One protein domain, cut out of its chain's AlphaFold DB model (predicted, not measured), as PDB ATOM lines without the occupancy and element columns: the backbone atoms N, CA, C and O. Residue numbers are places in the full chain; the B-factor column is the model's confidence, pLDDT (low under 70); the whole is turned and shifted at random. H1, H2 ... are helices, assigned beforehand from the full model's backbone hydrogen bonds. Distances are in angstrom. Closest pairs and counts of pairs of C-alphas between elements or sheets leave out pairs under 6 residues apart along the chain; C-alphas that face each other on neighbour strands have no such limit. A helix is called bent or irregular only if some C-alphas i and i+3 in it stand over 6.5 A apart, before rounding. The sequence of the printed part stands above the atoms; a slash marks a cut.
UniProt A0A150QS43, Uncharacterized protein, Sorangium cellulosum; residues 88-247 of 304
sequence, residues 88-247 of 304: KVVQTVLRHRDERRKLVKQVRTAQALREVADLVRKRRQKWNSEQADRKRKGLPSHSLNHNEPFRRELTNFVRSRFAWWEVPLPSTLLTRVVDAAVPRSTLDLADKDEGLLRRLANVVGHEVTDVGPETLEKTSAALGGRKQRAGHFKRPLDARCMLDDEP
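Overview. This is residues 88 to 247 of the 304 residues of an uncharacterized protein of Sorangium cellulosum (UniProt A0A150QS43). One long helix, H1, makes the long axis, and five shorter helices cluster about its middle: H2 folds back beside it, H3 bridges H2 and H4, H4 also runs beside H1, and H5 crosses H1 with small H6 at its end. Residues 88 to 99 of H1 stick out. The printed part has 160 residues, with six named helices, H1 to H6 in order, and no named strand: all helix, packed part aligned, part crossed. It is only just compact, close to loose, with a radius of gyration of the C-alphas of 18.1 A, and spans 73 by 33 by 25 A.

Arrangement. H1, residues 88 to 136, touches H2, residues 148 to 164, with residues 109 to 116 alone, a helical hairpin at a shallow tilt of 22 degrees; the closest C-alphas, of Ala 112 and Phe 162, are 5.8 A apart. H3, residues 171 to 181, touches H2 at a steep tilt of 61 degrees, closest at C-alphas 155 and 178, 6.2 A. H3 and H4, residues 196 to 208, form a hairpin at 19 degrees, closest at C-alphas 180 and 200, 5.9 A. H5, residues 213 to 223, touches residues 106 to 114 of H1 alone, about perpendicular at 80 degrees, closest at C-alphas 110 and 220, 4.8 A. H6, residues 236 to 241, touches H5, closest at C-alphas 222 and 236, 4.7 A. Each O i to N i+4 pair is within hydrogen-bond range in H1, H2, H3, H5 and H6, and 7 of 9 in H4.

Along the chain. H1 runs 71.4 A from C-alpha 88 at (311.328, 156.274, 245.317); H2 runs 24.0 A. H4 is irregular: C-alphas 203 and 206 are 7.8 A apart. H6 ends at C-alpha 241 (323.298, 167.587, 268.322).

Size, cuts and confidence. The printed part has no cut. The links H1 to H2, H3 to H4 and H5 to H6 are long. Confidence is under 70 at residues 88 to 100, 185 to 193, 232, 237 to 239 and 241 to 247.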
ATOM      1  N   LYS A  88     311.463 156.731 243.918       53.81
ATOM      2  CA  LYS A  88     311.328 156.274 245.317       53.81
ATOM      3  C   LYS A  88     312.487 156.746 246.199       53.81
ATOM      4  O   LYS A  88     312.253 157.099 247.353       53.81
ATOM      5  N   VAL A  89     313.711 156.766 245.672       53.88
ATOM      6  CA  VAL A  89     314.895 157.269 246.386       53.88
ATOM      7  C   VAL A  89     314.754 158.768 246.655       53.88
ATOM      8  O   VAL A  89     314.796 159.169 247.815       53.88
ATOM      9  N   VAL A  90     314.460 159.575 245.631       54.72
ATOM     10  CA  VAL A  90     314.249 161.029 245.767       54.72
ATOM     11  C   VAL A  90     313.128 161.338 246.763       54.72
ATOM     12  O   VAL A  90     313.316 162.138 247.676       54.72
ATOM     13  N   GLN A  91     311.984 160.656 246.665       57.59
ATOM     14  CA  GLN A  91     310.880 160.833 247.617       57.59
ATOM     15  C   GLN A  91     311.272 160.484 249.059       57.59
ATOM     16  O   GLN A  91     310.826 161.148 249.992       57.59
ATOM     17  N   THR A  92     312.110 159.463 249.255       55.06
ATOM     18  CA  THR A  92     312.586 159.068 250.591       55.06
ATOM     19  C   THR A  92     313.520 160.125 251.179       55.06
ATOM     20  O   THR A  92     313.382 160.466 252.353       55.06
ATOM     21  N   VAL A  93     314.415 160.683 250.360       56.34
ATOM     22  CA  VAL A  93     315.338 161.752 250.770       56.34
ATOM     23  C   VAL A  93     314.577 163.025 251.132       56.34
ATOM     24  O   VAL A  93     314.805 163.584 252.204       56.34
ATOM     25  N   LEU A  94     313.625 163.446 250.293       56.56
ATOM     26  CA  LEU A  94     312.780 164.613 250.571       56.56
ATOM     27  C   LEU A  94     311.971 164.431 251.860       56.56
ATOM     28  O   LEU A  94     311.957 165.324 252.703       56.56
ATOM     29  N   ARG A  95     311.376 163.248 252.074       59.84
ATOM     30  CA  ARG A  95     310.641 162.958 253.313       59.84
ATOM     31  C   ARG A  95     311.539 163.070 254.548       59.84
ATOM     32  O   ARG A  95     311.134 163.673 255.535       59.84
ATOM     33  N   HIS A  96     312.753 162.523 254.493       59.94
ATOM     34  CA  HIS A  96     313.676 162.585 255.626       59.94
ATOM     35  C   HIS A  96     314.184 164.011 255.895       59.94
ATOM     36  O   HIS A  96     314.313 164.407 257.053       59.94
ATOM     37  N   ARG A  97     314.409 164.816 254.845       61.75
ATOM     38  CA  ARG A  97     314.713 166.254 254.966       61.75
ATOM     39  C   ARG A  97     313.606 166.984 255.727       61.75
ATOM     40  O   ARG A  97     313.894 167.739 256.655       61.75
ATOM     41  N   ASP A  98     312.352 166.748 255.353       63.53
ATOM     42  CA  ASP A  98     311.203 167.405 255.978       63.53
ATOM     43  C   ASP A  98     311.010 166.961 257.435       63.53
ATOM     44  O   ASP A  98     310.771 167.793 258.310       63.53
ATOM     45  N   GLU A  99     311.162 165.664 257.722       66.69
ATOM     46  CA  GLU A  99     311.145 165.118 259.087       66.69
ATOM     47  C   GLU A  99     312.238 165.751 259.960       66.69
ATOM     48  O   GLU A  99     311.963 166.183 261.082       66.69
ATOM     49  N   ARG A 100     313.460 165.884 259.432       68.44
ATOM     50  CA  ARG A 100     314.579 166.515 260.140       68.44
ATOM     51  C   ARG A 100     314.323 167.991 260.411       68.44
ATOM     52  O   ARG A 100     314.476 168.420 261.548       68.44
ATOM     53  N   ARG A 101     313.868 168.759 259.417       71.69
ATOM     54  CA  ARG A 101     313.515 170.179 259.598       71.69
ATOM     55  C   ARG A 101     312.467 170.372 260.688       71.69
ATOM     56  O   ARG A 101     312.592 171.277 261.511       71.69
ATOM     57  N   LYS A 102     311.459 169.495 260.739       78.94
ATOM     58  CA  LYS A 102     310.460 169.494 261.817       78.94
ATOM     59  C   LYS A 102     311.099 169.221 263.180       78.94
ATOM     60  O   LYS A 102     310.809 169.943 264.132       78.94
ATOM     61  N   LEU A 103     311.994 168.235 263.271       79.62
ATOM     62  CA  LEU A 103     312.711 167.909 264.508       79.62
ATOM     63  C   LEU A 103     313.638 169.039 264.968       79.62
ATOM     64  O   LEU A 103     313.608 169.391 266.144       79.62
ATOM     65  N   VAL A 104     314.408 169.651 264.066       80.56
ATOM     66  CA  VAL A 104     315.279 170.801 264.365       80.56
ATOM     67  C   VAL A 104     314.442 171.967 264.883       80.56
ATOM     68  O   VAL A 104     314.707 172.483 265.969       80.56
ATOM     69  N   LYS A 105     313.353 172.319 264.185       84.44
ATOM     70  CA  LYS A 105     312.413 173.356 264.638       84.44
ATOM     71  C   LYS A 105     311.844 173.035 266.021       84.44
ATOM     72  O   LYS A 105     311.772 173.918 266.875       84.44
ATOM     73  N   GLN A 106     311.480 171.778 266.277       88.19
ATOM     74  CA  GLN A 106     311.005 171.313 267.579       88.19
ATOM     75  C   GLN A 106     312.067 171.474 268.677       88.19
ATOM     76  O   GLN A 106     311.758 171.987 269.754       88.19
ATOM     77  N   VAL A 107     313.305 171.043 268.430       88.38
ATOM     78  CA  VAL A 107     314.407 171.112 269.403       88.38
ATOM     79  C   VAL A 107     314.774 172.563 269.701       88.38
ATOM     80  O   VAL A 107     314.877 172.935 270.868       88.38
ATOM     81  N   ARG A 108     314.885 173.403 268.672       88.19
ATOM     82  CA  ARG A 108     315.144 174.843 268.793       88.19
ATOM     83  C   ARG A 108     314.030 175.567 269.554       88.19
ATOM     84  O   ARG A 108     314.307 176.338 270.469       88.19
ATOM     85  N   THR A 109     312.770 175.228 269.277       91.38
ATOM     86  CA  THR A 109     311.615 175.722 270.051       91.38
ATOM     87  C   THR A 109     311.716 175.301 271.520       91.38
ATOM     88  O   THR A 109     311.571 176.130 272.416       91.38
ATOM     89  N   ALA A 110     312.005 174.027 271.793       91.75
ATOM     90  CA  ALA A 110     312.176 173.509 273.150       91.75
ATOM     91  C   ALA A 110     313.334 174.192 273.902       91.75
ATOM     92  O   ALA A 110     313.212 174.508 275.086       91.75
ATOM     93  N   GLN A 111     314.441 174.474 273.216       92.81
ATOM     94  CA  GLN A 111     315.581 175.188 273.783       92.81
ATOM     95  C   GLN A 111     315.240 176.643 274.112       92.81
ATOM     96  O   GLN A 111     315.522 177.089 275.225       92.81
ATOM     97  N   ALA A 112     314.557 177.353 273.211       91.56
ATOM     98  CA  ALA A 112     314.075 178.707 273.471       91.56
ATOM     99  C   ALA A 112     313.141 178.747 274.696       91.56
ATOM    100  O   ALA A 112     313.320 179.569 275.596       91.56
ATOM    101  N   LEU A 113     312.187 177.811 274.793       93.12
ATOM    102  CA  LEU A 113     311.290 177.692 275.952       93.12
ATOM    103  C   LEU A 113     312.049 177.429 277.253       93.12
ATOM    104  O   LEU A 113     311.700 177.979 278.300       93.12
ATOM    105  N   ARG A 114     313.085 176.589 277.201       92.62
ATOM    106  CA  ARG A 114     313.928 176.293 278.356       92.62
ATOM    107  C   ARG A 114     314.673 177.527 278.842       92.62
ATOM    108  O   ARG A 114     314.657 177.796 280.037       92.62
ATOM    109  N   GLU A 115     315.275 178.290 277.942       91.94
ATOM    110  CA  GLU A 115     315.993 179.519 278.289       91.94
ATOM    111  C   GLU A 115     315.060 180.575 278.892       91.94
ATOM    112  O   GLU A 115     315.410 181.217 279.883       91.94
ATOM    113  N   VAL A 116     313.841 180.702 278.355       92.94
ATOM    114  CA  VAL A 116     312.784 181.545 278.932       92.94
ATOM    115  C   VAL A 116     312.418 181.070 280.340       92.94
ATOM    116  O   VAL A 116     312.369 181.876 281.271       92.94
ATOM    117  N   ALA A 117     312.202 179.766 280.530       91.44
ATOM    118  CA  ALA A 117     311.901 179.203 281.842       91.44
ATOM    119  C   ALA A 117     313.044 179.429 282.845       91.44
ATOM    120  O   ALA A 117     312.785 179.759 284.002       91.44
ATOM    121  N   ASP A 118     314.295 179.296 282.414       91.00
ATOM    122  CA  ASP A 118     315.469 179.505 283.261       91.00
ATOM    123  C   ASP A 118     315.630 180.982 283.660       91.00
ATOM    124  O   ASP A 118     315.938 181.263 284.821       91.00
ATOM    125  N   LEU A 119     315.345 181.935 282.763       92.50
ATOM    126  CA  LEU A 119     315.298 183.364 283.100       92.50
ATOM    127  C   LEU A 119     314.223 183.655 284.161       92.50
ATOM    128  O   LEU A 119     314.494 184.325 285.161       92.50
ATOM    129  N   VAL A 120     313.017 183.112 283.977       91.19
ATOM    130  CA  VAL A 120     311.892 183.293 284.909       91.19
ATOM    131  C   VAL A 120     312.211 182.701 286.282       91.19
ATOM    132  O   VAL A 120     312.015 183.375 287.293       91.19
ATOM    133  N   ARG A 121     312.766 181.483 286.338       90.38
ATOM    134  CA  ARG A 121     313.203 180.844 287.592       90.38
ATOM    135  C   ARG A 121     314.266 181.668 288.312       90.38
ATOM    136  O   ARG A 121     314.130 181.927 289.505       90.38
ATOM    137  N   LYS A 122     315.287 182.149 287.591       90.44
ATOM    138  CA  LYS A 122     316.321 183.033 288.157       90.44
ATOM    139  C   LYS A 122     315.709 184.305 288.742       90.44
ATOM    140  O   LYS A 122     316.082 184.712 289.844       90.44
ATOM    141  N   ARG A 123     314.750 184.928 288.045       90.81
ATOM    142  CA  ARG A 123     314.068 186.123 288.560       90.81
ATOM    143  C   ARG A 123     313.249 185.819 289.811       90.81
ATOM    144  O   ARG A 123     313.330 186.590 290.764       90.81
ATOM    145  N   ARG A 124     312.506 184.710 289.829       87.31
ATOM    146  CA  ARG A 124     311.716 184.265 290.990       87.31
ATOM    147  C   ARG A 124     312.592 183.973 292.200       87.31
ATOM    148  O   ARG A 124     312.263 184.411 293.292       87.31
ATOM    149  N   GLN A 125     313.734 183.316 292.011       88.31
ATOM    150  CA  GLN A 125     314.680 183.064 293.097       88.31
ATOM    151  C   GLN A 125     315.172 184.375 293.728       88.31
ATOM    152  O   GLN A 125     315.095 184.523 294.946       88.31
ATOM    153  N   LYS A 126     315.595 185.346 292.902       89.00
ATOM    154  CA  LYS A 126     315.989 186.688 293.372       89.00
ATOM    155  C   LYS A 126     314.840 187.400 294.091       89.00
ATOM    156  O   LYS A 126     315.030 187.960 295.167       89.00
ATOM    157  N   TRP A 127     313.633 187.331 293.534       86.69
ATOM    158  CA  TRP A 127     312.446 187.926 294.142       86.69
ATOM    159  C   TRP A 127     312.130 187.313 295.509       86.69
ATOM    160  O   TRP A 127     311.904 188.038 296.470       86.69
ATOM    161  N   ASN A 128     312.177 185.988 295.630       86.00
ATOM    162  CA  ASN A 128     311.910 185.294 296.886       86.00
ATOM    163  C   ASN A 128     312.932 185.664 297.970       86.00
ATOM    164  O   ASN A 128     312.536 185.865 299.117       86.00
ATOM    165  N   SER A 129     314.214 185.827 297.618       87.44
ATOM    166  CA  SER A 129     315.211 186.360 298.559       87.44
ATOM    167  C   SER A 129     314.916 187.808 298.967       87.44
ATOM    168  O   SER A 129     314.915 188.107 300.158       87.44
ATOM    169  N   GLU A 130     314.568 188.686 298.016       88.19
ATOM    170  CA  GLU A 130     314.200 190.083 298.305       88.19
ATOM    171  C   GLU A 130     312.982 190.163 299.246       88.19
ATOM    172  O   GLU A 130     312.954 190.973 300.173       88.19
ATOM    173  N   GLN A 131     311.973 189.309 299.037       86.31
ATOM    174  CA  GLN A 131     310.779 189.241 299.886       86.31
ATOM    175  C   GLN A 131     311.091 188.678 301.278       86.31
ATOM    176  O   GLN A 131     310.572 189.188 302.272       86.31
ATOM    177  N   ALA A 132     311.961 187.669 301.378       86.44
ATOM    178  CA  ALA A 132     312.411 187.139 302.663       86.44
ATOM    179  C   ALA A 132     313.164 188.201 303.483       86.44
ATOM    180  O   ALA A 132     312.901 188.357 304.677       86.44
ATOM    181  N   ASP A 133     314.036 188.983 302.843       89.25
ATOM    182  CA  ASP A 133     314.768 190.069 303.499       89.25
ATOM    183  C   ASP A 133     313.861 191.243 303.879       89.25
ATOM    184  O   ASP A 133     313.998 191.798 304.970       89.25
ATOM    185  N   ARG A 134     312.882 191.596 303.036       87.94
ATOM    186  CA  ARG A 134     311.842 192.580 303.385       87.94
ATOM    187  C   ARG A 134     311.033 192.147 304.596       87.94
ATOM    188  O   ARG A 134     310.858 192.948 305.509       87.94
ATOM    189  N   LYS A 135     310.617 190.878 304.647       88.81
ATOM    190  CA  LYS A 135     309.904 190.305 305.794       88.81
ATOM    191  C   LYS A 135     310.742 190.384 307.071       88.81
ATOM    192  O   LYS A 135     310.218 190.781 308.106       88.81
ATOM    193  N   ARG A 136     312.043 190.074 306.999       91.31
ATOM    194  CA  ARG A 136     312.983 190.241 308.128       91.31
ATOM    195  C   ARG A 136     313.112 191.699 308.579       91.31
ATOM    196  O   ARG A 136     313.268 191.946 309.765       91.31
ATOM    197  N   LYS A 137     313.028 192.651 307.646       92.00
ATOM    198  CA  LYS A 137     313.093 194.102 307.898       92.00
ATOM    199  C   LYS A 137     311.735 194.744 308.235       92.00
ATOM    200  O   LYS A 137     311.679 195.961 308.377       92.00
ATOM    201  N   GLY A 138     310.647 193.972 308.326       88.44
ATOM    202  CA  GLY A 138     309.296 194.493 308.589       88.44
ATOM    203  C   GLY A 138     308.691 195.329 307.451       88.44
ATOM    204  O   GLY A 138     307.739 196.071 307.676       88.44
ATOM    205  N   LEU A 139     309.236 195.234 306.234       87.75
ATOM    206  CA  LEU A 139     308.767 195.975 305.061       87.75
ATOM    207  C   LEU A 139     307.622 195.232 304.346       87.75
ATOM    208  O   LEU A 139     307.607 193.997 304.344       87.75
ATOM    209  N   PRO A 140     306.691 195.955 303.693       82.50
ATOM    210  CA  PRO A 140     305.591 195.341 302.956       82.50
ATOM    211  C   PRO A 140     306.091 194.495 301.778       82.50
ATOM    212  O   PRO A 140     307.086 194.820 301.121       82.50
ATOM    213  N   SER A 141     305.376 193.402 301.502       75.38
ATOM    214  CA  SER A 141     305.632 192.547 300.348       75.38
ATOM    215  C   SER A 141     305.043 193.137 299.065       75.38
ATOM    216  O   SER A 141     304.111 193.942 299.078       75.38
ATOM    217  N   HIS A 142     305.586 192.715 297.926       76.38
ATOM    218  CA  HIS A 142     305.063 193.073 296.606       76.38
ATOM    219  C   HIS A 142     304.925 191.817 295.742       76.38
ATOM    220  O   HIS A 142     305.643 190.836 295.946       76.38
ATOM    221  N   SER A 143     304.024 191.853 294.756       75.00
ATOM    222  CA  SER A 143     303.802 190.744 293.817       75.00
ATOM    223  C   SER A 143     304.680 190.874 292.571       75.00
ATOM    224  O   SER A 143     304.775 191.951 291.979       75.00
ATOM    225  N   LEU A 144     305.290 189.766 292.136       77.06
ATOM    226  CA  LEU A 144     306.054 189.697 290.886       77.06
ATOM    227  C   LEU A 144     305.146 189.820 289.645       77.06
ATOM    228  O   LEU A 144     305.593 190.283 288.596       77.06
ATOM    229  N   ASN A 145     303.865 189.460 289.770       75.44
ATOM    230  CA  ASN A 145     302.916 189.318 288.658       75.44
ATOM    231  C   ASN A 145     302.612 190.640 287.937       75.44
ATOM    232  O   ASN A 145     302.322 190.652 286.736       75.44
ATOM    233  N   HIS A 146     302.737 191.753 288.660       75.19
ATOM    234  CA  HIS A 146     302.498 193.111 288.166       75.19
ATOM    235  C   HIS A 146     303.796 193.896 287.920       75.19
ATOM    236  O   HIS A 146     303.770 195.115 287.770       75.19
ATOM    237  N   ASN A 147     304.949 193.218 287.879       83.88
ATOM    238  CA  ASN A 147     306.229 193.864 287.607       83.88
ATOM    239  C   ASN A 147     306.378 194.174 286.105       83.88
ATOM    240  O   ASN A 147     306.961 193.399 285.345       83.88
ATOM    241  N   GLU A 148     305.841 195.316 285.672       87.62
ATOM    242  CA  GLU A 148     305.844 195.730 284.263       87.62
ATOM    243  C   GLU A 148     307.247 195.893 283.644       87.62
ATOM    244  O   GLU A 148     307.414 195.532 282.475       87.62
ATOM    245  N   PRO A 149     308.273 196.382 284.375       89.69
ATOM    246  CA  PRO A 149     309.654 196.345 283.895       89.69
ATOM    247  C   PRO A 149     310.121 194.930 283.533       89.69
ATOM    248  O   PRO A 149     310.620 194.714 282.430       89.69
ATOM    249  N   PHE A 150     309.877 193.948 284.409       88.69
ATOM    250  CA  PHE A 150     310.255 192.558 284.149       88.69
ATOM    251  C   PHE A 150     309.463 191.946 282.987       88.69
ATOM    252  O   PHE A 150     310.034 191.233 282.167       88.69
ATOM    253  N   ARG A 151     308.164 192.247 282.848       90.62
ATOM    254  CA  ARG A 151     307.373 191.778 281.692       90.62
ATOM    255  C   ARG A 151     307.925 192.309 280.368       90.62
ATOM    256  O   ARG A 151     307.965 191.564 279.389       90.62
ATOM    257  N   ARG A 152     308.358 193.575 280.324       91.25
ATOM    258  CA  ARG A 152     308.982 194.180 279.134       91.25
ATOM    259  C   ARG A 152     310.323 193.527 278.802       91.25
ATOM    260  O   ARG A 152     310.539 193.155 277.650       91.25
ATOM    261  N   GLU A 153     311.178 193.326 279.802       92.62
ATOM    262  CA  GLU A 153     312.442 192.594 279.658       92.62
ATOM    263  C   GLU A 153     312.202 191.174 279.126       92.62
ATOM    264  O   GLU A 153     312.791 190.773 278.123       92.62
ATOM    265  N   LEU A 154     311.259 190.448 279.734       92.31
ATOM    266  CA  LEU A 154     310.883 189.099 279.330       92.31
ATOM    267  C   LEU A 154     310.328 189.061 277.902       92.31
ATOM    268  O   LEU A 154     310.672 188.165 277.142       92.31
ATOM    269  N   THR A 155     309.512 190.038 277.508       93.06
ATOM    270  CA  THR A 155     308.983 190.146 276.137       93.06
ATOM    271  C   THR A 155     310.112 190.298 275.118       93.06
ATOM    272  O   THR A 155     310.132 189.601 274.103       93.06
ATOM    273  N   ASN A 156     311.073 191.182 275.395       92.19
ATOM    274  CA  ASN A 156     312.229 191.389 274.526       92.19
ATOM    275  C   ASN A 156     313.110 190.140 274.464       92.19
ATOM    276  O   ASN A 156     313.539 189.754 273.379       92.19
ATOM    277  N   PHE A 157     313.318 189.481 275.606       92.75
ATOM    278  CA  PHE A 157     314.083 188.243 275.691       92.75
ATOM    279  C   PHE A 157     313.421 187.097 274.921       92.75
ATOM    280  O   PHE A 157     314.079 186.429 274.132       92.75
ATOM    281  N   VAL A 158     312.112 186.876 275.089       92.81
ATOM    282  CA  VAL A 158     311.382 185.844 274.335       92.81
ATOM    283  C   VAL A 158     311.505 186.123 272.838       92.81
ATOM    284  O   VAL A 158     311.865 185.227 272.083       92.81
ATOM    285  N   ARG A 159     311.282 187.369 272.401       91.19
ATOM    286  CA  ARG A 159     311.408 187.743 270.987       91.19
ATOM    287  C   ARG A 159     312.812 187.467 270.446       91.19
ATOM    288  O   ARG A 159     312.934 186.841 269.396       91.19
ATOM    289  N   SER A 160     313.853 187.919 271.145       86.69
ATOM    290  CA  SER A 160     315.236 187.777 270.684       86.69
ATOM    291  C   SER A 160     315.708 186.326 270.696       86.69
ATOM    292  O   SER A 160     316.355 185.905 269.745       86.69
ATOM    293  N   ARG A 161     315.351 185.532 271.714       87.50
ATOM    294  CA  ARG A 161     315.751 184.117 271.796       87.50
ATOM    295  C   ARG A 161     315.058 183.253 270.758       87.50
ATOM    296  O   ARG A 161     315.712 182.426 270.137       87.50
ATOM    297  N   PHE A 162     313.765 183.454 270.530       88.38
ATOM    298  CA  PHE A 162     313.062 182.728 269.474       88.38
ATOM    299  C   PHE A 162     313.590 183.097 268.081       88.38
ATOM    300  O   PHE A 162     313.780 182.208 267.256       88.38
ATOM    301  N   ALA A 163     313.919 184.372 267.841       85.25
ATOM    302  CA  ALA A 163     314.569 184.798 266.602       85.25
ATOM    303  C   ALA A 163     315.990 184.227 266.444       85.25
ATOM    304  O   ALA A 163     316.329 183.762 265.364       85.25
ATOM    305  N   TRP A 164     316.791 184.206 267.517       83.75
ATOM    306  CA  TRP A 164     318.135 183.611 267.534       83.75
ATOM    307  C   TRP A 164     318.120 182.133 267.138       83.75
ATOM    308  O   TRP A 164     318.997 181.666 266.426       83.75
ATOM    309  N   TRP A 165     317.097 181.407 267.582       83.25
ATOM    310  CA  TRP A 165     316.880 180.010 267.225       83.25
ATOM    311  C   TRP A 165     316.112 179.825 265.906       83.25
ATOM    312  O   TRP A 165     315.668 178.717 265.621       83.25
ATOM    313  N   GLU A 166     315.922 180.878 265.107       81.44
ATOM    314  CA  GLU A 166     315.219 180.838 263.812       81.44
ATOM    315  C   GLU A 166     313.772 180.309 263.898       81.44
ATOM    316  O   GLU A 166     313.224 179.737 262.954       81.44
ATOM    317  N   VAL A 167     313.116 180.518 265.040       85.25
ATOM    318  CA  VAL A 167     311.711 180.168 265.269       85.25
ATOM    319  C   VAL A 167     310.915 181.456 265.499       85.25
ATOM    320  O   VAL A 167     310.609 181.796 266.641       85.25
ATOM    321  N   PRO A 168     310.583 182.227 264.448       79.19
ATOM    322  CA  PRO A 168     309.900 183.503 264.620       79.19
ATOM    323  C   PRO A 168     308.516 183.309 265.252       79.19
ATOM    324  O   PRO A 168     307.719 182.481 264.809       79.19
ATOM    325  N   LEU A 169     308.225 184.101 266.286       84.69
ATOM    326  CA  LEU A 169     306.924 184.120 266.950       84.69
ATOM    327  C   LEU A 169     306.076 185.306 266.466       84.69
ATOM    328  O   LEU A 169     306.535 186.450 266.533       84.69
ATOM    329  N   PRO A 170     304.812 185.070 266.072       87.56
ATOM    330  CA  PRO A 170     303.807 186.118 265.947       87.56
ATOM    331  C   PRO A 170     303.662 186.928 267.244       87.56
ATOM    332  O   PRO A 170     303.796 186.396 268.349       87.56
ATOM    333  N   SER A 171     303.319 188.212 267.125       85.25
ATOM    334  CA  SER A 171     303.128 189.110 268.277       85.25
ATOM    335  C   SER A 171     302.065 188.610 269.263       85.25
ATOM    336  O   SER A 171     302.235 188.741 270.473       85.25
ATOM    337  N   THR A 172     301.000 187.980 268.763       88.12
ATOM    338  CA  THR A 172     299.936 187.364 269.573       88.12
ATOM    339  C   THR A 172     300.458 186.214 270.434       88.12
ATOM    340  O   THR A 172     300.132 186.126 271.620       88.12
ATOM    341  N   LEU A 173     301.315 185.358 269.870       90.06
ATOM    342  CA  LEU A 173     301.964 184.260 270.585       90.06
ATOM    343  C   LEU A 173     302.989 184.766 271.599       90.06
ATOM    344  O   LEU A 173     303.042 184.255 272.714       90.06
ATOM    345  N   LEU A 174     303.746 185.809 271.252       90.06
ATOM    346  CA  LEU A 174     304.702 186.448 272.155       90.06
ATOM    347  C   LEU A 174     304.030 186.908 273.460       90.06
ATOM    348  O   LEU A 174     304.508 186.575 274.544       90.06
ATOM    349  N   THR A 175     302.894 187.607 273.367       88.50
ATOM    350  CA  THR A 175     302.130 188.042 274.548       88.50
ATOM    351  C   THR A 175     301.643 186.846 275.369       88.50
ATOM    352  O   THR A 175     301.822 186.824 276.585       88.50
ATOM    353  N   ARG A 176     301.117 185.798 274.718       90.31
ATOM    354  CA  ARG A 176     300.653 184.578 275.406       90.31
ATOM    355  C   ARG A 176     301.780 183.828 276.117       90.31
ATOM    356  O   ARG A 176     301.553 183.289 277.197       90.31
ATOM    357  N   VAL A 177     302.988 183.799 275.552       90.38
ATOM    358  CA  VAL A 177     304.169 183.191 276.194       90.38
ATOM    359  C   VAL A 177     304.543 183.961 277.461       90.38
ATOM    360  O   VAL A 177     304.775 183.351 278.504       90.38
ATOM    361  N   VAL A 178     304.549 185.295 277.402       90.81
ATOM    362  CA  VAL A 178     304.831 186.159 278.561       90.81
ATOM    363  C   VAL A 178     303.760 185.998 279.641       90.81
ATOM    364  O   VAL A 178     304.091 185.870 280.820       90.81
ATOM    365  N   ASP A 179     302.486 185.936 279.256       88.94
ATOM    366  CA  ASP A 179     301.378 185.718 280.190       88.94
ATOM    367  C   ASP A 179     301.410 184.315 280.818       88.94
ATOM    368  O   ASP A 179     301.109 184.168 282.002       88.94
ATOM    369  N   ALA A 180     301.839 183.287 280.080       87.69
ATOM    370  CA  ALA A 180     302.029 181.936 280.616       87.69
ATOM    371  C   ALA A 180     303.248 181.823 281.552       87.69
ATOM    372  O   ALA A 180     303.240 181.019 282.493       87.69
ATOM    373  N   ALA A 181     304.291 182.623 281.308       87.31
ATOM    374  CA  ALA A 181     305.478 182.714 282.151       87.31
ATOM    375  C   ALA A 181     305.202 183.452 283.472       87.31
ATOM    376  O   ALA A 181     305.636 183.015 284.543       87.31
ATOM    377  N   VAL A 182     304.475 184.569 283.386       86.12
ATOM    378  CA  VAL A 182     304.140 185.455 284.506       86.12
ATOM    379  C   VAL A 182     302.648 185.809 284.423       86.12
ATOM    380  O   VAL A 182     302.277 186.847 283.857       86.12
ATOM    381  N   PRO A 183     301.762 184.956 284.965       80.50
ATOM    382  CA  PRO A 183     300.325 185.208 284.954       80.50
ATOM    383  C   PRO A 183     299.991 186.532 285.645       80.50
ATOM    384  O   PRO A 183     300.538 186.837 286.700       80.50
ATOM    385  N   ARG A 184     299.087 187.330 285.061       71.88
ATOM    386  CA  ARG A 184     298.593 188.571 285.698       71.88
ATOM    387  C   ARG A 184     297.650 188.293 286.879       71.88
ATOM    388  O   ARG A 184     297.404 189.187 287.675       71.88
ATOM    389  N   SER A 185     297.118 187.075 286.986       68.12
ATOM    390  CA  SER A 185     296.239 186.632 288.074       68.12
ATOM    391  C   SER A 185     297.028 186.123 289.283       68.12
ATOM    392  O   SER A 185     298.019 185.418 289.109       68.12
ATOM    393  N   THR A 186     296.518 186.358 290.492       55.34
ATOM    394  CA  THR A 186     297.019 185.845 291.786       55.34
ATOM    395  C   THR A 186     296.805 184.342 292.019       55.34
ATOM    396  O   THR A 186     297.004 183.868 293.131       55.34
ATOM    397  N   LEU A 187     296.407 183.571 291.000       54.66
ATOM    398  CA  LEU A 187     296.311 182.113 291.105       54.66
ATOM    399  C   LEU A 187     297.669 181.529 291.535       54.66
ATOM    400  O   LEU A 187     298.685 181.856 290.919       54.66
ATOM    401  N   ASP A 188     297.661 180.614 292.514       51.16
ATOM    402  CA  ASP A 188     298.817 179.920 293.137       51.16
ATOM    403  C   ASP A 188     299.862 179.331 292.159       51.16
ATOM    404  O   ASP A 188     300.937 178.882 292.556       51.16
ATOM    405  N   LEU A 189     299.550 179.294 290.863       53.25
ATOM    406  CA  LEU A 189     300.417 178.860 289.770       53.25
ATOM    407  C   LEU A 189     301.498 179.890 289.403       53.25
ATOM    408  O   LEU A 189     302.525 179.513 288.832       53.25
ATOM    409  N   ALA A 190     301.276 181.176 289.688       53.03
ATOM    410  CA  ALA A 190     302.210 182.242 289.331       53.03
ATOM    411  C   ALA A 190     303.507 182.178 290.155       53.03
ATOM    412  O   ALA A 190     304.585 182.423 289.614       53.03
ATOM    413  N   ASP A 191     303.414 181.726 291.406       53.97
ATOM    414  CA  ASP A 191     304.544 181.640 292.339       53.97
ATOM    415  C   ASP A 191     305.245 180.270 292.322       53.97
ATOM    416  O   ASP A 191     306.280 180.087 292.963       53.97
ATOM    417  N   LYS A 192     304.719 179.299 291.558       63.56
ATOM    418  CA  LYS A 192     305.261 177.934 291.473       63.56
ATOM    419  C   LYS A 192     305.976 177.678 290.146       63.56
ATOM    420  O   LYS A 192     305.463 177.938 289.049       63.56
ATOM    421  N   ASP A 193     307.184 177.129 290.247       68.75
ATOM    422  CA  ASP A 193     307.982 176.664 289.100       68.75
ATOM    423  C   ASP A 193     307.453 175.352 288.511       68.75
ATOM    424  O   ASP A 193     307.770 174.995 287.370       68.75
ATOM    425  N   GLU A 194     306.617 174.652 289.277       72.50
ATOM    426  CA  GLU A 194     305.953 173.431 288.856       72.50
ATOM    427  C   GLU A 194     305.095 173.692 287.609       72.50
ATOM    428  O   GLU A 194     304.288 174.626 287.547       72.50
ATOM    429  N   GLY A 195     305.333 172.900 286.561       79.56
ATOM    430  CA  GLY A 195     304.615 173.002 285.292       79.56
ATOM    431  C   GLY A 195     304.922 174.240 284.440       79.56
ATOM    432  O   GLY A 195     304.239 174.428 283.438       79.56
ATOM    433  N   LEU A 196     305.926 175.074 284.766       86.81
ATOM    434  CA  LEU A 196     306.266 176.264 283.961       86.81
ATOM    435  C   LEU A 196     306.571 175.905 282.499       86.81
ATOM    436  O   LEU A 196     305.971 176.471 281.591       86.81
ATOM    437  N   LEU A 197     307.445 174.921 282.268       88.00
ATOM    438  CA  LEU A 197     307.768 174.457 280.913       88.00
ATOM    439  C   LEU A 197     306.532 173.939 280.177       88.00
ATOM    440  O   LEU A 197     306.338 174.274 279.015       88.00
ATOM    441  N   ARG A 198     305.667 173.184 280.863       88.38
ATOM    442  CA  ARG A 198     304.414 172.679 280.295       88.38
ATOM    443  C   ARG A 198     303.457 173.806 279.907       88.38
ATOM    444  O   ARG A 198     302.873 173.756 278.831       88.38
ATOM    445  N   ARG A 199     303.327 174.848 280.738       89.06
ATOM    446  CA  ARG A 199     302.519 176.041 280.424       89.06
ATOM    447  C   ARG A 199     303.045 176.766 279.189       89.06
ATOM    448  O   ARG A 199     302.255 177.099 278.315       89.06
ATOM    449  N   LEU A 200     304.359 176.969 279.097       90.44
ATOM    450  CA  LEU A 200     304.972 177.612 277.931       90.44
ATOM    451  C   LEU A 200     304.820 176.741 276.670       90.44
ATOM    452  O   LEU A 200     304.433 177.244 275.619       90.44
ATOM    453  N   ALA A 201     305.035 175.427 276.784       90.12
ATOM    454  CA  ALA A 201     304.863 174.474 275.689       90.12
ATOM    455  C   ALA A 201     303.410 174.402 275.185       90.12
ATOM    456  O   ALA A 201     303.200 174.289 273.980       90.12
ATOM    457  N   ASN A 202     302.410 174.525 276.068       89.38
ATOM    458  CA  ASN A 202     300.992 174.589 275.684       89.38
ATOM    459  C   ASN A 202     300.676 175.790 274.783       89.38
ATOM    460  O   ASN A 202     299.765 175.705 273.965       89.38
ATOM    461  N   VAL A 203     301.399 176.902 274.937       87.50
ATOM    462  CA  VAL A 203     301.181 178.103 274.122       87.50
ATOM    463  C   VAL A 203     301.744 177.927 272.714       87.50
ATOM    464  O   VAL A 203     301.094 178.328 271.757       87.50
ATOM    465  N   VAL A 204     302.934 177.333 272.578       87.00
ATOM    466  CA  VAL A 204     303.654 177.304 271.291       87.00
ATOM    467  C   VAL A 204     303.569 175.975 270.540       87.00
ATOM    468  O   VAL A 204     303.818 175.956 269.342       87.00
ATOM    469  N   GLY A 205     303.230 174.861 271.197       80.31
ATOM    470  CA  GLY A 205     303.403 173.516 270.632       80.31
ATOM    471  C   GLY A 205     302.733 173.307 269.281       80.31
ATOM    472  O   GLY A 205     303.414 173.090 268.272       80.31
ATOM    473  N   HIS A 206     301.411 173.442 269.254       79.12
ATOM    474  CA  HIS A 206     300.630 173.250 268.037       79.12
ATOM    475  C   HIS A 206     300.742 174.419 267.059       79.12
ATOM    476  O   HIS A 206     300.636 174.202 265.861       79.12
ATOM    477  N   GLU A 207     300.985 175.638 267.542       81.00
ATOM    478  CA  GLU A 207     301.025 176.814 266.663       81.00
ATOM    479  C   GLU A 207     302.381 176.999 265.964       81.00
ATOM    480  O   GLU A 207     302.452 177.650 264.925       81.00
ATOM    481  N   VAL A 208     303.462 176.428 266.508       81.56
ATOM    482  CA  VAL A 208     304.825 176.621 265.989       81.56
ATOM    483  C   VAL A 208     305.419 175.340 265.406       81.56
ATOM    484  O   VAL A 208     306.134 175.406 264.406       81.56
ATOM    485  N   THR A 209     305.161 174.174 266.002       79.69
ATOM    486  CA  THR A 209     305.922 172.940 265.706       79.69
ATOM    487  C   THR A 209     305.070 171.743 265.289       79.69
ATOM    488  O   THR A 209     305.624 170.667 265.092       79.69
ATOM    489  N   ASP A 210     303.747 171.903 265.182       80.50
ATOM    490  CA  ASP A 210     302.766 170.833 264.919       80.50
ATOM    491  C   ASP A 210     302.814 169.651 265.913       80.50
ATOM    492  O   ASP A 210     302.123 168.646 265.731       80.50
ATOM    493  N   VAL A 211     303.601 169.751 266.990       83.38
ATOM    494  CA  VAL A 211     303.729 168.719 268.023       83.38
ATOM    495  C   VAL A 211     303.014 169.122 269.304       83.38
ATOM    496  O   VAL A 211     302.888 170.296 269.648       83.38
ATOM    497  N   GLY A 212     302.566 168.109 270.043       85.25
ATOM    498  CA  GLY A 212     301.931 168.316 271.335       85.25
ATOM    499  C   GLY A 212     302.883 168.915 272.384       85.25
ATOM    500  O   GLY A 212     304.100 168.697 272.337       85.25
ATOM    501  N   PRO A 213     302.334 169.614 273.389       86.62
ATOM    502  CA  PRO A 213     303.107 170.258 274.451       86.62
ATOM    503  C   PRO A 213     303.940 169.277 275.283       86.62
ATOM    504  O   PRO A 213     305.042 169.609 275.711       86.62
ATOM    505  N   GLU A 214     303.452 168.048 275.468       88.00
ATOM    506  CA  GLU A 214     304.182 166.991 276.176       88.00
ATOM    507  C   GLU A 214     305.491 166.623 275.461       88.00
ATOM    508  O   GLU A 214     306.521 166.403 276.102       88.00
ATOM    509  N   THR A 215     305.476 166.592 274.127       88.31
ATOM    510  CA  THR A 215     306.660 166.295 273.318       88.31
ATOM    511  C   THR A 215     307.704 167.400 273.474       88.31
ATOM    512  O   THR A 215     308.875 167.099 273.701       88.31
ATOM    513  N   LEU A 216     307.294 168.672 273.433       88.56
ATOM    514  CA  LEU A 216     308.199 169.805 273.660       88.56
ATOM    515  C   LEU A 216     308.753 169.843 275.085       88.56
ATOM    516  O   LEU A 216     309.940 170.114 275.272       88.56
ATOM    517  N   GLU A 217     307.929 169.547 276.091       88.19
ATOM    518  CA  GLU A 217     308.372 169.466 277.483       88.19
ATOM    519  C   GLU A 217     309.428 168.368 277.659       88.19
ATOM    520  O   GLU A 217     310.491 168.610 278.239       88.19
ATOM    521  N   LYS A 218     309.185 167.181 277.092       87.69
ATOM    522  CA  LYS A 218     310.149 166.075 277.073       87.69
ATOM    523  C   LYS A 218     311.446 166.491 276.379       87.69
ATOM    524  O   LYS A 218     312.515 166.332 276.970       87.69
ATOM    525  N   THR A 219     311.383 167.059 275.175       89.31
ATOM    526  CA  THR A 219     312.575 167.537 274.448       89.31
ATOM    527  C   THR A 219     313.355 168.573 275.264       89.31
ATOM    528  O   THR A 219     314.569 168.446 275.409       89.31
ATOM    529  N   SER A 220     312.668 169.528 275.897       88.50
ATOM    530  CA  SER A 220     313.284 170.528 276.784       88.50
ATOM    531  C   SER A 220     313.996 169.870 277.973       88.50
ATOM    532  O   SER A 220     315.110 170.248 278.340       88.50
ATOM    533  N   ALA A 221     313.379 168.845 278.567       85.62
ATOM    534  CA  ALA A 221     313.965 168.074 279.657       85.62
ATOM    535  C   ALA A 221     315.205 167.273 279.216       85.62
ATOM    536  O   ALA A 221     316.175 167.193 279.976       85.62
ATOM    537  N   ALA A 222     315.207 166.722 277.996       85.44
ATOM    538  CA  ALA A 222     316.373 166.042 277.425       85.44
ATOM    539  C   ALA A 222     317.544 167.003 277.202       85.44
ATOM    540  O   ALA A 222     318.657 166.706 277.629       85.44
ATOM    541  N   LEU A 223     317.289 168.192 276.648       85.12
ATOM    542  CA  LEU A 223     318.292 169.258 276.511       85.12
ATOM    543  C   LEU A 223     318.884 169.681 277.868       85.12
ATOM    544  O   LEU A 223     320.081 169.974 277.983       85.12
ATOM    545  N   GLY A 224     318.055 169.642 278.917       83.69
ATOM    546  CA  GLY A 224     318.441 169.831 280.316       83.69
ATOM    547  C   GLY A 224     319.245 168.686 280.946       83.69
ATOM    548  O   GLY A 224     319.581 168.781 282.121       83.69
ATOM    549  N   GLY A 225     319.564 167.617 280.207       83.88
ATOM    550  CA  GLY A 225     320.393 166.507 280.690       83.88
ATOM    551  C   GLY A 225     319.623 165.262 281.143       83.88
ATOM    552  O   GLY A 225     320.248 164.289 281.566       83.88
ATOM    553  N   ARG A 226     318.285 165.235 281.054       83.94
ATOM    554  CA  ARG A 226     317.501 164.057 281.468       83.94
ATOM    555  C   ARG A 226     317.451 162.996 280.366       83.94
ATOM    556  O   ARG A 226     317.056 163.275 279.240       83.94
ATOM    557  N   LYS A 227     317.793 161.750 280.700       83.75
ATOM    558  CA  LYS A 227     317.602 160.597 279.801       83.75
ATOM    559  C   LYS A 227     316.114 160.256 279.681       83.75
ATOM    560  O   LYS A 227     315.384 160.335 280.669       83.75
ATOM    561  N   GLN A 228     315.681 159.827 278.498       77.62
ATOM    562  CA  GLN A 228     314.299 159.419 278.239       77.62
ATOM    563  C   GLN A 228     314.207 157.917 277.960       77.62
ATOM    564  O   GLN A 228     315.084 157.334 277.325       77.62
ATOM    565  N   ARG A 229     313.121 157.280 278.417       76.75
ATOM    566  CA  ARG A 229     312.829 155.864 278.115       76.75
ATOM    567  C   ARG A 229     312.196 155.673 276.733       76.75
ATOM    568  O   ARG A 229     312.353 154.616 276.131       76.75
ATOM    569  N   ALA A 230     311.497 156.689 276.237       72.75
ATOM    570  CA  ALA A 230     310.772 156.682 274.971       72.75
ATOM    571  C   ALA A 230     310.772 158.090 274.355       72.75
ATOM    572  O   ALA A 230     310.899 159.069 275.090       72.75
ATOM    573  N   GLY A 231     310.602 158.173 273.034       70.19
ATOM    574  CA  GLY A 231     310.669 159.416 272.257       70.19
ATOM    575  C   GLY A 231     311.843 159.438 271.272       70.19
ATOM    576  O   GLY A 231     312.647 158.505 271.238       70.19
ATOM    577  N   HIS A 232     311.926 160.507 270.475       69.31
ATOM    578  CA  HIS A 232     312.998 160.704 269.490       69.31
ATOM    579  C   HIS A 232     314.376 160.887 270.143       69.31
ATOM    580  O   HIS A 232     315.367 160.388 269.623       69.31
ATOM    581  N   PHE A 233     314.438 161.538 271.309       76.50
ATOM    582  CA  PHE A 233     315.690 161.872 271.993       76.50
ATOM    583  C   PHE A 233     315.863 161.050 273.268       76.50
ATOM    584  O   PHE A 233     315.470 161.462 274.359       76.50
ATOM    585  N   LYS A 234     316.461 159.861 273.142       72.19
ATOM    586  CA  LYS A 234     316.715 158.989 274.301       72.19
ATOM    587  C   LYS A 234     317.851 159.528 275.168       72.19
ATOM    588  O   LYS A 234     317.765 159.458 276.400       72.19
ATOM    589  N   ARG A 235     318.910 160.068 274.550       72.31
ATOM    590  CA  ARG A 235     320.053 160.661 275.256       72.31
ATOM    591  C   ARG A 235     320.020 162.192 275.137       72.31
ATOM    592  O   ARG A 235     319.639 162.718 274.097       72.31
ATOM    593  N   PRO A 236     320.477 162.921 276.172       71.06
ATOM    594  CA  PRO A 236     320.619 164.377 276.117       71.06
ATOM    595  C   PRO A 236     321.498 164.878 274.971       71.06
ATOM    596  O   PRO A 236     321.225 165.931 274.405       71.06
ATOM    597  N   LEU A 237     322.552 164.123 274.646       67.62
ATOM    598  CA  LEU A 237     323.474 164.461 273.567       67.62
ATOM    599  C   LEU A 237     322.749 164.479 272.216       67.62
ATOM    600  O   LEU A 237     322.891 165.449 271.489       67.62
ATOM    601  N   ASP A 238     321.889 163.490 271.953       67.06
ATOM    602  CA  ASP A 238     321.097 163.399 270.719       67.06
ATOM    603  C   ASP A 238     320.236 164.658 270.506       67.06
ATOM    604  O   ASP A 238     320.132 165.166 269.395       67.06
ATOM    605  N   ALA A 239     319.644 165.195 271.580       69.31
ATOM    606  CA  ALA A 239     318.873 166.436 271.514       69.31
ATOM    607  C   ALA A 239     319.764 167.663 271.270       69.31
ATOM    608  O   ALA A 239     319.369 168.560 270.537       69.31
ATOM    609  N   ARG A 240     320.961 167.714 271.870       71.12
ATOM    610  CA  ARG A 240     321.904 168.827 271.669       71.12
ATOM    611  C   ARG A 240     322.457 168.853 270.252       71.12
ATOM    612  O   ARG A 240     322.452 169.909 269.646       71.12
ATOM    613  N   CYS A 241     322.825 167.699 269.702       65.38
ATOM    614  CA  CYS A 241     323.298 167.587 268.322       65.38
ATOM    615  C   CYS A 241     322.239 167.998 267.284       65.38
ATOM    616  O   CYS A 241     322.590 168.294 266.151       65.38
ATOM    617  N   MET A 242     320.948 168.019 267.643       68.50
ATOM    618  CA  MET A 242     319.884 168.535 266.770       68.50
ATOM    619  C   MET A 242     319.681 170.055 266.855       68.50
ATOM    620  O   MET A 242     318.867 170.584 266.101       68.50
ATOM    621  N   LEU A 243     320.360 170.767 267.764       66.75
ATOM    622  CA  LEU A 243     320.296 172.234 267.821       66.75
ATOM    623  C   LEU A 243     321.065 172.886 266.679       66.75
ATOM    624  O   LEU A 243     320.595 173.882 266.123       66.75
ATOM    625  N   ASP A 244     322.217 172.307 266.355       57.81
ATOM    626  CA  ASP A 244     323.224 172.952 265.522       57.81
ATOM    627  C   ASP A 244     322.849 172.966 264.036       57.81
ATOM    628  O   ASP A 244     323.564 173.563 263.250       57.81
ATOM    629  N   ASP A 245     321.731 172.348 263.627       52.62
ATOM    630  CA  ASP A 245     321.338 172.103 262.219       52.62
ATOM    631  C   ASP A 245     322.441 171.462 261.361       52.62
ATOM    632  O   ASP A 245     322.201 171.058 260.233       52.62
ATOM    633  N   GLU A 246     323.632 171.238 261.907       42.06
ATOM    634  CA  GLU A 246     324.701 170.499 261.284       42.06
ATOM    635  C   GLU A 246     324.254 169.059 261.072       42.06
ATOM    636  O   GLU A 246     323.568 168.466 261.920       42.06
ATOM    637  N   PRO A 247     324.634 168.453 259.939       42.38
ATOM    638  CA  PRO A 247     324.311 167.084 259.640       42.38
ATOM    639  C   PRO A 247     325.259 166.203 260.440       42.38
ATOM    640  O   PRO A 247     326.054 165.456 259.873       42.38
TER     641      PRO A 247